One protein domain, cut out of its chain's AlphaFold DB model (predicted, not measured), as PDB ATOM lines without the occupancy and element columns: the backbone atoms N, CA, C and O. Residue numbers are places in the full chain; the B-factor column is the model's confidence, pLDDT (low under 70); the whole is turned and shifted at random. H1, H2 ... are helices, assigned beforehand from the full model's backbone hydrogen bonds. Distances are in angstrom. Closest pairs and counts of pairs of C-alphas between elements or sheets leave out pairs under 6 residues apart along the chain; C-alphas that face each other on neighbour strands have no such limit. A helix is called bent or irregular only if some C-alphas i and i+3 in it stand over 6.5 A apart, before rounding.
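What this domain is: This is residues 494 to 556 and 718 to 749 of the 787 residues of the protein "Hypothetical protein" of Polarella glacialis (UniProt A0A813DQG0). Look for a hairpin of two helices, H2 and the shorter H3, packed on one long helix, H4, which crosses both at a slant and makes the longest axis; the small helix H1 packs on H2, away from H4. The last part of H4, residues 739 to 749, sticks out as an arm, and the loop of residues 531 to 545 joins the two sides of the hairpin. You will find 95 printed residues with four named helices in the order H1, H2, H3, H4 and no named strand; the class is all helix. The whole is only just compact, close to loose, with a radius of gyration of the C-alphas of 14.6 A, and its elongated outline spans 50 by 26 by 22 A.

How they stand to each other: Start at H1, residues 496 to 500, which touches H2, residues 512 to 530, with H2's residues 518 to 522 alone; their closest C-alphas, Val 500 and Ile 518, are 6.0 A apart. H2 is the hub, touching three other helices. Go on to H3, residues 546 to 553, which forms a helical hairpin with H2: they touch at a shallow tilt of 16 degrees, opposite ways, with the closest C-alphas, Val 522 and Ile 546, 6.2 A apart. Beyond the cut look at H4, residues 718 to 749, whose residues 727 to 738 alone touch H3. The closest C-alphas there are Ala 551 and Ala 734, 4.5 A apart, and the two helices run the same way at a steep tilt of 49 degrees. H4 touches H2 with residues 722 to 726 alone, at a steep tilt of 54 degrees, opposite ways; the closest C-alphas, Arg 527 and Trp 723, are 6.1 A apart. H1 is apart from H3 and from H4. In H1, H3 and H4 every O i to N i+4 pair is within hydrogen-bond range; in H2 13 of 15 are.

Where its parts are: Find C-alpha 496 at (-30.892, 52.603, -3.668), where H1 begins; it is 5.9 A long. H2 runs 26.7 A from C-alpha 512 at (-47.920, 46.777, -7.458) and is irregular, but only just: C-alphas 513 and 516 are 6.6 A apart. H3 is 10.3 A long, and H4 runs 47.0 A to C-alpha 749 at (-36.456, 19.880, -10.647).

The domain as a whole: The C-alphas farthest apart are those of Glu 535 and Gln 749, 49.8 A. The links from H1 to H2 and from H2 to H3 are long. Residues 557 to 717 are not printed, and C-alphas 556 and 718 are 32.7 A apart across that cut. The mean pLDDT of the printed part is 89.3; look for values under 70 at residue 739, residues 742 to 743 and residues 745 to 749.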
ATOM      1  N   GLY A 494     -24.508  55.448  -2.302       87.94
ATOM      2  CA  GLY A 494     -24.883  54.670  -3.483       87.94
ATOM      3  C   GLY A 494     -26.017  53.660  -3.254       87.94
ATOM      4  O   GLY A 494     -26.284  52.822  -4.118       87.94
ATOM      5  N   ARG A 495     -26.658  53.699  -2.078       93.12
ATOM      6  CA  ARG A 495     -27.672  52.725  -1.662       93.12
ATOM      7  C   ARG A 495     -29.036  53.143  -2.180       93.12
ATOM      8  O   ARG A 495     -29.600  54.134  -1.722       93.12
ATOM      9  N   MET A 496     -29.555  52.372  -3.131       93.62
ATOM     10  CA  MET A 496     -30.892  52.603  -3.668       93.62
ATOM     11  C   MET A 496     -31.960  52.308  -2.624       93.62
ATOM     12  O   MET A 496     -32.971  52.994  -2.609       93.62
ATOM     13  N   GLU A 497     -31.709  51.378  -1.702       94.69
ATOM     14  CA  GLU A 497     -32.626  51.080  -0.598       94.69
ATOM     15  C   GLU A 497     -32.996  52.309   0.241       94.69
ATOM     16  O   GLU A 497     -34.157  52.479   0.598       94.69
ATOM     17  N   GLU A 498     -32.041  53.202   0.494       92.44
ATOM     18  CA  GLU A 498     -32.294  54.445   1.234       92.44
ATOM     19  C   GLU A 498     -33.064  55.472   0.395       92.44
ATOM     20  O   GLU A 498     -33.767  56.319   0.939       92.44
ATOM     21  N   LEU A 499     -32.913  55.410  -0.932       90.88
ATOM     22  CA  LEU A 499     -33.556  56.335  -1.857       90.88
ATOM     23  C   LEU A 499     -35.010  55.945  -2.139       90.88
ATOM     24  O   LEU A 499     -35.876  56.814  -2.130       90.88
ATOM     25  N   VAL A 500     -35.246  54.659  -2.415       92.38
ATOM     26  CA  VAL A 500     -36.524  54.128  -2.914       92.38
ATOM     27  C   VAL A 500     -37.259  53.249  -1.899       92.38
ATOM     28  O   VAL A 500     -38.288  52.664  -2.213       92.38
ATOM     29  N   GLY A 501     -36.714  53.091  -0.690       93.56
ATOM     30  CA  GLY A 501     -37.333  52.322   0.393       93.56
ATOM     31  C   GLY A 501     -37.230  50.798   0.262       93.56
ATOM     32  O   GLY A 501     -37.801  50.080   1.083       93.56
ATOM     33  N   CYS A 502     -36.515  50.270  -0.739       95.50
ATOM     34  CA  CYS A 502     -36.314  48.829  -0.899       95.50
ATOM     35  C   CYS A 502     -34.965  48.474  -1.544       95.50
ATOM     36  O   CYS A 502     -34.503  49.137  -2.471       95.50
ATOM     37  N   SER A 503     -34.332  47.397  -1.075       96.62
ATOM     38  CA  SER A 503     -33.157  46.809  -1.733       96.62
ATOM     39  C   SER A 503     -33.546  45.988  -2.964       96.62
ATOM     40  O   SER A 503     -34.700  45.592  -3.148       96.62
ATOM     41  N   ALA A 504     -32.553  45.615  -3.777       96.38
ATOM     42  CA  ALA A 504     -32.766  44.753  -4.944       96.38
ATOM     43  C   ALA A 504     -33.454  43.416  -4.594       96.38
ATOM     44  O   ALA A 504     -34.236  42.882  -5.381       96.38
ATOM     45  N   GLY A 505     -33.152  42.862  -3.413       96.69
ATOM     46  CA  GLY A 505     -33.782  41.645  -2.893       96.69
ATOM     47  C   GLY A 505     -35.179  41.872  -2.307       96.69
ATOM     48  O   GLY A 505     -35.939  40.913  -2.190       96.69
ATOM     49  N   GLY A 506     -35.518  43.119  -1.967       97.25
ATOM     50  CA  GLY A 506     -36.832  43.541  -1.483       97.25
ATOM     51  C   GLY A 506     -37.852  43.799  -2.596       97.25
ATOM     52  O   GLY A 506     -39.047  43.696  -2.331       97.25
ATOM     53  N   LEU A 507     -37.409  44.041  -3.839       97.06
ATOM     54  CA  LEU A 507     -38.278  44.296  -5.002       97.06
ATOM     55  C   LEU A 507     -39.454  43.303  -5.162       97.06
ATOM     56  O   LEU A 507     -40.556  43.756  -5.469       97.06
ATOM     57  N   PRO A 508     -39.313  41.980  -4.926       96.94
ATOM     58  CA  PRO A 508     -40.447  41.051  -5.007       96.94
ATOM     59  C   PRO A 508     -41.555  41.293  -3.972       96.94
ATOM     60  O   PRO A 508     -42.682  40.859  -4.183       96.94
ATOM     61  N   SER A 509     -41.246  41.964  -2.858       96.69
ATOM     62  CA  SER A 509     -42.201  42.250  -1.773       96.69
ATOM     63  C   SER A 509     -42.908  43.598  -1.933       96.69
ATOM     64  O   SER A 509     -43.865  43.869  -1.216       96.69
ATOM     65  N   VAL A 510     -42.446  44.438  -2.863       96.50
ATOM     66  CA  VAL A 510     -43.019  45.762  -3.128       96.50
ATOM     67  C   VAL A 510     -44.434  45.608  -3.709       96.50
ATOM     68  O   VAL A 510     -44.598  44.854  -4.677       96.50
ATOM     69  N   PRO A 511     -45.456  46.312  -3.196       95.75
ATOM     70  CA  PRO A 511     -46.792  46.344  -3.793       95.75
ATOM     71  C   PRO A 511     -46.784  46.732  -5.281       95.75
ATOM     72  O   PRO A 511     -45.838  47.329  -5.789       95.75
ATOM     73  N   ARG A 512     -47.829  46.376  -6.037       91.31
ATOM     74  CA  ARG A 512     -47.920  46.777  -7.458       91.31
ATOM     75  C   ARG A 512     -48.025  48.292  -7.617       91.31
ATOM     76  O   ARG A 512     -47.308  48.841  -8.444       91.31
ATOM     77  N   SER A 513     -48.842  48.925  -6.780       90.38
ATOM     78  CA  SER A 513     -49.058  50.372  -6.750       90.38
ATOM     79  C   SER A 513     -47.760  51.175  -6.586       90.38
ATOM     80  O   SER A 513     -47.602  52.202  -7.222       90.38
ATOM     81  N   GLU A 514     -46.795  50.675  -5.809       95.31
ATOM     82  CA  GLU A 514     -45.516  51.363  -5.543       95.31
ATOM     83  C   GLU A 514     -44.436  51.081  -6.602       95.31
ATOM     84  O   GLU A 514     -43.410  51.761  -6.674       95.31
ATOM     85  N   MET A 515     -44.625  50.060  -7.447       96.19
ATOM     86  CA  MET A 515     -43.607  49.667  -8.426       96.19
ATOM     87  C   MET A 515     -43.409  50.733  -9.510       96.19
ATOM     88  O   MET A 515     -42.311  50.844 -10.060       96.19
ATOM     89  N   CYS A 516     -44.449  51.515  -9.813       95.19
ATOM     90  CA  CYS A 516     -44.354  52.635 -10.745       95.19
ATOM     91  C   CYS A 516     -43.416  53.719 -10.191       95.19
ATOM     92  O   CYS A 516     -42.465  54.116 -10.866       95.19
ATOM     93  N   ASP A 517     -43.596  54.100  -8.927       93.12
ATOM     94  CA  ASP A 517     -42.761  55.104  -8.262       93.12
ATOM     95  C   ASP A 517     -41.301  54.657  -8.181       93.12
ATOM     96  O   ASP A 517     -40.392  55.412  -8.527       93.12
ATOM     97  N   ILE A 518     -41.054  53.393  -7.818       95.81
ATOM     98  CA  ILE A 518     -39.697  52.828  -7.794       95.81
ATOM     99  C   ILE A 518     -39.073  52.831  -9.189       95.81
ATOM    100  O   ILE A 518     -37.916  53.233  -9.341       95.81
ATOM    101  N   LEU A 519     -39.821  52.419 -10.220       96.81
ATOM    102  CA  LEU A 519     -39.366  52.485 -11.609       96.81
ATOM    103  C   LEU A 519     -38.942  53.910 -11.971       96.81
ATOM    104  O   LEU A 519     -37.875  54.103 -12.558       96.81
ATOM    105  N   MET A 520     -39.742  54.891 -11.571       94.75
ATOM    106  CA  MET A 520     -39.543  56.299 -11.873       94.75
ATOM    107  C   MET A 520     -38.376  56.943 -11.135       94.75
ATOM    108  O   MET A 520     -37.578  57.673 -11.737       94.75
ATOM    109  N   GLN A 521     -38.202  56.620  -9.862       94.25
ATOM    110  CA  GLN A 521     -37.084  57.083  -9.048       94.25
ATOM    111  C   GLN A 521     -35.756  56.478  -9.528       94.25
ATOM    112  O   GLN A 521     -34.782  57.202  -9.761       94.25
ATOM    113  N   VAL A 522     -35.729  55.160  -9.762       96.00
ATOM    114  CA  VAL A 522     -34.558  54.444 -10.300       96.00
ATOM    115  C   VAL A 522     -34.188  54.990 -11.676       96.00
ATOM    116  O   VAL A 522     -33.021  55.306 -11.921       96.00
ATOM    117  N   TRP A 523     -35.177  55.158 -12.559       95.38
ATOM    118  CA  TRP A 523     -34.991  55.751 -13.880       95.38
ATOM    119  C   TRP A 523     -34.370  57.150 -13.791       95.38
ATOM    120  O   TRP A 523     -33.368  57.415 -14.458       95.38
ATOM    121  N   THR A 524     -34.917  58.034 -12.953       94.06
ATOM    122  CA  THR A 524     -34.473  59.433 -12.845       94.06
ATOM    123  C   THR A 524     -33.008  59.531 -12.437       94.06
ATOM    124  O   THR A 524     -32.229  60.271 -13.058       94.06
ATOM    125  N   LEU A 525     -32.608  58.761 -11.422       95.50
ATOM    126  CA  LEU A 525     -31.229  58.742 -10.963       95.50
ATOM    127  C   LEU A 525     -30.309  58.089 -11.997       95.50
ATOM    128  O   LEU A 525     -29.332  58.709 -12.418       95.50
ATOM    129  N   GLU A 526     -30.612  56.870 -12.446       96.38
ATOM    130  CA  GLU A 526     -29.728  56.138 -13.355       96.38
ATOM    131  C   GLU A 526     -29.553  56.862 -14.691       96.38
ATOM    132  O   GLU A 526     -28.432  56.960 -15.191       96.38
ATOM    133  N   ARG A 527     -30.620  57.463 -15.233       94.81
ATOM    134  CA  ARG A 527     -30.537  58.335 -16.413       94.81
ATOM    135  C   ARG A 527     -29.551  59.472 -16.189       94.81
ATOM    136  O   ARG A 527     -28.734  59.751 -17.064       94.81
ATOM    137  N   SER A 528     -29.590  60.110 -15.025       95.12
ATOM    138  CA  SER A 528     -28.675  61.208 -14.699       95.12
ATOM    139  C   SER A 528     -27.211  60.747 -14.683       95.12
ATOM    140  O   SER A 528     -26.331  61.468 -15.160       95.12
ATOM    141  N   LEU A 529     -26.945  59.523 -14.217       94.50
ATOM    142  CA  LEU A 529     -25.607  58.921 -14.237       94.50
ATOM    143  C   LEU A 529     -25.164  58.579 -15.668       94.50
ATOM    144  O   LEU A 529     -24.092  58.999 -16.105       94.50
ATOM    145  N   VAL A 530     -26.006  57.866 -16.419       94.12
ATOM    146  CA  VAL A 530     -25.738  57.413 -17.796       94.12
ATOM    147  C   VAL A 530     -25.510  58.592 -18.740       94.12
ATOM    148  O   VAL A 530     -24.614  58.561 -19.584       94.12
ATOM    149  N   CYS A 531     -26.285  59.662 -18.582       93.19
ATOM    150  CA  CYS A 531     -26.172  60.869 -19.395       93.19
ATOM    151  C   CYS A 531     -25.095  61.846 -18.889       93.19
ATOM    152  O   CYS A 531     -25.000  62.960 -19.408       93.19
ATOM    153  N   ASN A 532     -24.271  61.426 -17.919       94.25
ATOM    154  CA  ASN A 532     -23.145  62.174 -17.359       94.25
ATOM    155  C   ASN A 532     -23.536  63.567 -16.836       94.25
ATOM    156  O   ASN A 532     -22.834  64.554 -17.077       94.25
ATOM    157  N   LEU A 533     -24.650  63.655 -16.099       94.06
ATOM    158  CA  LEU A 533     -25.182  64.922 -15.585       94.06
ATOM    159  C   LEU A 533     -24.215  65.633 -14.608       94.06
ATOM    160  O   LEU A 533     -24.305  66.845 -14.423       94.06
ATOM    161  N   PHE A 534     -23.236  64.902 -14.061       94.25
ATOM    162  CA  PHE A 534     -22.247  65.364 -13.078       94.25
ATOM    163  C   PHE A 534     -20.859  65.729 -13.653       94.25
ATOM    164  O   PHE A 534     -19.888  65.816 -12.906       94.25
ATOM    165  N   GLU A 535     -20.732  65.950 -14.967       87.38
ATOM    166  CA  GLU A 535     -19.501  66.477 -15.606       87.38
ATOM    167  C   GLU A 535     -18.215  65.665 -15.352       87.38
ATOM    168  O   GLU A 535     -17.135  66.223 -15.165       87.38
ATOM    169  N   GLY A 536     -18.295  64.334 -15.363       83.69
ATOM    170  CA  GLY A 536     -17.118  63.479 -15.173       83.69
ATOM    171  C   GLY A 536     -16.668  63.321 -13.720       83.69
ATOM    172  O   GLY A 536     -15.691  62.613 -13.463       83.69
ATOM    173  N   GLN A 537     -17.390  63.901 -12.757       89.25
ATOM    174  CA  GLN A 537     -17.307  63.434 -11.376       89.25
ATOM    175  C   GLN A 537     -17.830  61.996 -11.329       89.25
ATOM    176  O   GLN A 537     -18.784  61.663 -12.027       89.25
ATOM    177  N   THR A 538     -17.165  61.121 -10.569       84.75
ATOM    178  CA  THR A 538     -17.545  59.705 -10.464       84.75
ATOM    179  C   THR A 538     -18.487  59.538  -9.269       84.75
ATOM    180  O   THR A 538     -18.000  59.505  -8.138       84.75
ATOM    181  N   PRO A 539     -19.815  59.488  -9.479       88.06
ATOM    182  CA  PRO A 539     -20.770  59.233  -8.406       88.06
ATOM    183  C   PRO A 539     -20.577  57.825  -7.833       88.06
ATOM    184  O   PRO A 539     -20.016  56.946  -8.496       88.06
ATOM    185  N   ALA A 540     -21.074  57.598  -6.614       87.75
ATOM    186  CA  ALA A 540     -21.175  56.248  -6.071       87.75
ATOM    187  C   ALA A 540     -21.940  55.333  -7.056       87.75
ATOM    188  O   ALA A 540     -22.925  55.782  -7.659       87.75
ATOM    189  N   PRO A 541     -21.492  54.080  -7.265       90.38
ATOM    190  CA  PRO A 541     -22.202  53.148  -8.132       90.38
ATOM    191  C   PRO A 541     -23.582  52.828  -7.550       90.38
ATOM    192  O   PRO A 541     -23.754  52.810  -6.334       90.38
ATOM    193  N   LEU A 542     -24.545  52.546  -8.426       93.94
ATOM    194  CA  LEU A 542     -25.870  52.082  -8.022       93.94
ATOM    195  C   LEU A 542     -25.782  50.686  -7.394       93.94
ATOM    196  O   LEU A 542     -25.185  49.781  -7.982       93.94
ATOM    197  N   GLU A 543     -26.424  50.497  -6.241       93.81
ATOM    198  CA  GLU A 543     -26.672  49.173  -5.652       93.81
ATOM    199  C   GLU A 543     -27.448  48.258  -6.619       93.81
ATOM    200  O   GLU A 543     -27.078  47.102  -6.833       93.81
ATOM    201  N   PHE A 544     -28.497  48.803  -7.241       96.94
ATOM    202  CA  PHE A 544     -29.236  48.205  -8.349       96.94
ATOM    203  C   PHE A 544     -29.814  49.295  -9.253       96.94
ATOM    204  O   PHE A 544     -29.882  50.455  -8.859       96.94
ATOM    205  N   GLY A 545     -30.216  48.932 -10.468       96.62
ATOM    206  CA  GLY A 545     -30.759  49.881 -11.432       96.62
ATOM    207  C   GLY A 545     -32.010  49.373 -12.133       96.62
ATOM    208  O   GLY A 545     -32.679  48.423 -11.720       96.62
ATOM    209  N   ILE A 546     -32.295  50.004 -13.264       97.50
ATOM    210  CA  ILE A 546     -33.438  49.762 -14.131       97.50
ATOM    211  C   ILE A 546     -33.481  48.312 -14.604       97.50
ATOM    212  O   ILE A 546     -34.552  47.757 -14.825       97.50
ATOM    213  N   ARG A 547     -32.321  47.653 -14.711       96.62
ATOM    214  CA  ARG A 547     -32.237  46.233 -15.054       96.62
ATOM    215  C   ARG A 547     -32.954  45.360 -14.027       96.62
ATOM    216  O   ARG A 547     -33.717  44.480 -14.423       96.62
ATOM    217  N   GLU A 548     -32.673  45.539 -12.738       97.56
ATOM    218  CA  GLU A 548     -33.288  44.759 -11.660       97.56
ATOM    219  C   GLU A 548     -34.787  45.035 -11.571       97.56
ATOM    220  O   GLU A 548     -35.564  44.084 -11.481       97.56
ATOM    221  N   VAL A 549     -35.184  46.305 -11.694       97.62
ATOM    222  CA  VAL A 549     -36.593  46.715 -11.685       97.62
ATOM    223  C   VAL A 549     -37.353  46.094 -12.858       97.62
ATOM    224  O   VAL A 549     -38.349  45.409 -12.649       97.62
ATOM    225  N   LEU A 550     -36.854  46.225 -14.093       96.19
ATOM    226  CA  LEU A 550     -37.483  45.621 -15.275       96.19
ATOM    227  C   LEU A 550     -37.515  44.090 -15.198       96.19
ATOM    228  O   LEU A 550     -38.468  43.466 -15.670       96.19
ATOM    229  N   ALA A 551     -36.488  43.469 -14.610       95.12
ATOM    230  CA  ALA A 551     -36.486  42.030 -14.376       95.12
ATOM    231  C   ALA A 551     -37.579  41.618 -13.388       95.12
ATOM    232  O   ALA A 551     -38.156  40.550 -13.574       95.12
ATOM    233  N   GLU A 552     -37.863  42.434 -12.372       96.50
ATOM    234  CA  GLU A 552     -38.939  42.166 -11.424       96.50
ATOM    235  C   GLU A 552     -40.324  42.420 -12.021       96.50
ATOM    236  O   GLU A 552     -41.174  41.538 -11.948       96.50
ATOM    237  N   ILE A 553     -40.529  43.547 -12.706       95.50
ATOM    238  CA  ILE A 553     -41.786  43.843 -13.411       95.50
ATOM    239  C   ILE A 553     -42.154  42.690 -14.352       95.50
ATOM    240  O   ILE A 553     -43.277  42.198 -14.333       95.50
ATOM    241  N   ARG A 554     -41.182  42.179 -15.116       91.19
ATOM    242  CA  ARG A 554     -41.388  41.056 -16.041       91.19
ATOM    243  C   ARG A 554     -41.797  39.748 -15.351       91.19
ATOM    244  O   ARG A 554     -42.375  38.881 -15.999       91.19
ATOM    245  N   ARG A 555     -41.453  39.554 -14.075       91.25
ATOM    246  CA  ARG A 555     -41.839  38.355 -13.315       91.25
ATOM    247  C   ARG A 555     -43.275  38.419 -12.809       91.25
ATOM    248  O   ARG A 555     -43.826  37.371 -12.482       91.25
ATOM    249  N   ARG A 556     -43.850  39.617 -12.704       92.81
ATOM    250  CA  ARG A 556     -45.191  39.812 -12.162       92.81
ATOM    251  C   ARG A 556     -46.232  39.475 -13.230       92.81
ATOM    252  O   ARG A 556     -46.115  39.949 -14.359       92.81
ATOM    253  N   PRO A 718     -28.956  63.986 -27.812       86.81
ATOM    254  CA  PRO A 718     -28.021  62.871 -27.713       86.81
ATOM    255  C   PRO A 718     -28.160  62.109 -26.389       86.81
ATOM    256  O   PRO A 718     -27.826  60.930 -26.329       86.81
ATOM    257  N   ARG A 719     -28.659  62.754 -25.324       88.56
ATOM    258  CA  ARG A 719     -28.811  62.128 -24.003       88.56
ATOM    259  C   ARG A 719     -30.001  61.186 -23.970       88.56
ATOM    260  O   ARG A 719     -29.844  60.066 -23.495       88.56
ATOM    261  N   CYS A 720     -31.133  61.576 -24.560       87.00
ATOM    262  CA  CYS A 720     -32.257  60.657 -24.749       87.00
ATOM    263  C   CYS A 720     -31.833  59.429 -25.562       87.00
ATOM    264  O   CYS A 720     -32.211  58.311 -25.224       87.00
ATOM    265  N   ALA A 721     -31.003  59.617 -26.596       85.38
ATOM    266  CA  ALA A 721     -30.454  58.507 -27.373       85.38
ATOM    267  C   ALA A 721     -29.526  57.603 -26.537       85.38
ATOM    268  O   ALA A 721     -29.651  56.382 -26.604       85.38
ATOM    269  N   LEU A 722     -28.634  58.180 -25.720       89.69
ATOM    270  CA  LEU A 722     -27.770  57.427 -24.800       89.69
ATOM    271  C   LEU A 722     -28.588  56.607 -23.796       89.69
ATOM    272  O   LEU A 722     -28.337  55.412 -23.634       89.69
ATOM    273  N   TRP A 723     -29.594  57.224 -23.172       91.81
ATOM    274  CA  TRP A 723     -30.506  56.529 -22.271       91.81
ATOM    275  C   TRP A 723     -31.255  55.401 -22.983       91.81
ATOM    276  O   TRP A 723     -31.279  54.277 -22.490       91.81
ATOM    277  N   ALA A 724     -31.816  55.666 -24.167       87.19
ATOM    278  CA  ALA A 724     -32.561  54.671 -24.934       87.19
ATOM    279  C   ALA A 724     -31.704  53.437 -25.268       87.19
ATOM    280  O   ALA A 724     -32.191  52.311 -25.200       87.19
ATOM    281  N   VAL A 725     -30.422  53.626 -25.601       87.56
ATOM    282  CA  VAL A 725     -29.480  52.514 -25.811       87.56
ATOM    283  C   VAL A 725     -29.256  51.736 -24.512       87.56
ATOM    284  O   VAL A 725     -29.349  50.508 -24.511       87.56
ATOM    285  N   HIS A 726     -29.003  52.443 -23.409       93.00
ATOM    286  CA  HIS A 726     -28.762  51.847 -22.093       93.00
ATOM    287  C   HIS A 726     -29.949  51.012 -21.600       93.00
ATOM    288  O   HIS A 726     -29.804  49.823 -21.315       93.00
ATOM    289  N   VAL A 727     -31.145  51.602 -21.561       92.19
ATOM    290  CA  VAL A 727     -32.341  50.945 -21.020       92.19
ATOM    291  C   VAL A 727     -32.780  49.753 -21.868       92.19
ATOM    292  O   VAL A 727     -33.207  48.735 -21.327       92.19
ATOM    293  N   ARG A 728     -32.604  49.806 -23.197       88.25
ATOM    294  CA  ARG A 728     -32.878  48.656 -24.075       88.25
ATOM    295  C   ARG A 728     -31.909  47.509 -23.813       88.25
ATOM    296  O   ARG A 728     -32.335  46.356 -23.777       88.25
ATOM    297  N   ALA A 729     -30.630  47.803 -23.579       90.62
ATOM    298  CA  ALA A 729     -29.664  46.782 -23.184       90.62
ATOM    299  C   ALA A 729     -30.033  46.150 -21.828       90.62
ATOM    300  O   ALA A 729     -30.005  44.921 -21.698       90.62
ATOM    301  N   ALA A 730     -30.454  46.966 -20.855       93.31
ATOM    302  CA  ALA A 730     -30.935  46.500 -19.557       93.31
ATOM    303  C   ALA A 730     -32.190  45.616 -19.684       93.31
ATOM    304  O   ALA A 730     -32.233  44.527 -19.107       93.31
ATOM    305  N   ALA A 731     -33.169  46.017 -20.501       90.56
ATOM    306  CA  ALA A 731     -34.382  45.245 -20.774       90.56
ATOM    307  C   ALA A 731     -34.078  43.887 -21.438       90.56
ATOM    308  O   ALA A 731     -34.626  42.853 -21.046       90.56
ATOM    309  N   LEU A 732     -33.152  43.858 -22.405       87.62
ATOM    310  CA  LEU A 732     -32.690  42.617 -23.037       87.62
ATOM    311  C   LEU A 732     -31.988  41.688 -22.035       87.62
ATOM    312  O   LEU A 732     -32.173  40.469 -22.077       87.62
ATOM    313  N   GLU A 733     -31.175  42.229 -21.124       90.06
ATOM    314  CA  GLU A 733     -30.550  41.424 -20.070       90.06
ATOM    315  C   GLU A 733     -31.583  40.880 -19.073       90.06
ATOM    316  O   GLU A 733     -31.538  39.690 -18.742       90.06
ATOM    317  N   ALA A 734     -32.543  41.708 -18.656       89.06
ATOM    318  CA  ALA A 734     -33.657  41.301 -17.806       89.06
ATOM    319  C   ALA A 734     -34.434  40.122 -18.426       89.06
ATOM    320  O   ALA A 734     -34.688  39.120 -17.752       89.06
ATOM    321  N   GLY A 735     -34.703  40.178 -19.737       83.62
ATOM    322  CA  GLY A 735     -35.319  39.078 -20.485       83.62
ATOM    323  C   GLY A 735     -34.470  37.799 -20.520       83.62
ATOM    324  O   GLY A 735     -34.995  36.701 -20.318       83.62
ATOM    325  N   ARG A 736     -33.146  37.908 -20.711       82.31
ATOM    326  CA  ARG A 736     -32.235  36.744 -20.733       82.31
ATOM    327  C   ARG A 736     -32.160  36.023 -19.385       82.31
ATOM    328  O   ARG A 736     -32.181  34.792 -19.360       82.31
ATOM    329  N   ARG A 737     -32.103  36.761 -18.270       75.25
ATOM    330  CA  ARG A 737     -32.036  36.174 -16.916       75.25
ATOM    331  C   ARG A 737     -33.282  35.379 -16.555       75.25
ATOM    332  O   ARG A 737     -33.184  34.327 -15.924       75.25
ATOM    333  N   PHE A 738     -34.448  35.859 -16.981       70.81
ATOM    334  CA  PHE A 738     -35.702  35.138 -16.790       70.81
ATOM    335  C   PHE A 738     -35.647  33.751 -17.453       70.81
ATOM    336  O   PHE A 738     -35.952  32.739 -16.823       70.81
ATOM    337  N   GLN A 739     -35.118  33.676 -18.679       67.81
ATOM    338  CA  GLN A 739     -34.953  32.408 -19.395       67.81
ATOM    339  C   GLN A 739     -33.935  31.468 -18.733       67.81
ATOM    340  O   GLN A 739     -34.156  30.256 -18.695       67.81
ATOM    341  N   THR A 740     -32.809  31.982 -18.219       73.62
ATOM    342  CA  THR A 740     -31.795  31.140 -17.557       73.62
ATOM    343  C   THR A 740     -32.284  30.592 -16.226       73.62
ATOM    344  O   THR A 740     -32.059  29.414 -15.952       73.62
ATOM    345  N   ASN A 741     -32.984  31.408 -15.432       72.19
ATOM    346  CA  ASN A 741     -33.545  30.965 -14.159       72.19
ATOM    347  C   ASN A 741     -34.612  29.898 -14.396       72.19
ATOM    348  O   ASN A 741     -34.547  28.845 -13.774       72.19
ATOM    349  N   ASN A 742     -35.494  30.087 -15.382       65.56
ATOM    350  CA  ASN A 742     -36.488  29.070 -15.721       65.56
ATOM    351  C   ASN A 742     -35.847  27.760 -16.198       65.56
ATOM    352  O   ASN A 742     -36.271  26.696 -15.757       65.56
ATOM    353  N   LYS A 743     -34.768  27.807 -16.993       69.50
ATOM    354  CA  LYS A 743     -34.009  26.599 -17.381       69.50
ATOM    355  C   LYS A 743     -33.306  25.914 -16.207       69.50
ATOM    356  O   LYS A 743     -33.189  24.692 -16.196       69.50
ATOM    357  N   GLN A 744     -32.790  26.673 -15.240       70.69
ATOM    358  CA  GLN A 744     -32.144  26.095 -14.059       70.69
ATOM    359  C   GLN A 744     -33.161  25.483 -13.100       70.69
ATOM    360  O   GLN A 744     -32.895  24.408 -12.570       70.69
ATOM    361  N   THR A 745     -34.315  26.120 -12.901       69.00
ATOM    362  CA  THR A 745     -35.394  25.579 -12.068       69.00
ATOM    363  C   THR A 745     -35.957  24.303 -12.685       69.00
ATOM    364  O   THR A 745     -36.071  23.305 -11.978       69.00
ATOM    365  N   THR A 746     -36.197  24.271 -14.004       62.75
ATOM    366  CA  THR A 746     -36.632  23.040 -14.686       62.75
ATOM    367  C   THR A 746     -35.556  21.958 -14.656       62.75
ATOM    368  O   THR A 746     -35.868  20.818 -14.339       62.75
ATOM    369  N   SER A 747     -34.279  22.296 -14.875       63.00
ATOM    370  CA  SER A 747     -33.172  21.329 -14.809       63.00
ATOM    371  C   SER A 747     -32.966  20.748 -13.404       63.00
ATOM    372  O   SER A 747     -32.863  19.530 -13.268       63.00
ATOM    373  N   LYS A 748     -32.967  21.583 -12.350       64.94
ATOM    374  CA  LYS A 748     -32.857  21.144 -10.944       64.94
ATOM    375  C   LYS A 748     -34.057  20.312 -10.509       64.94
ATOM    376  O   LYS A 748     -33.876  19.293  -9.854       64.94
ATOM    377  N   GLN A 749     -35.269  20.692 -10.911       53.34
ATOM    378  CA  GLN A 749     -36.456  19.880 -10.647       53.34
ATOM    379  C   GLN A 749     -36.403  18.556 -11.413       53.34
ATOM    380  O   GLN A 749     -36.712  17.526 -10.835       53.34
TER     381      GLN A 749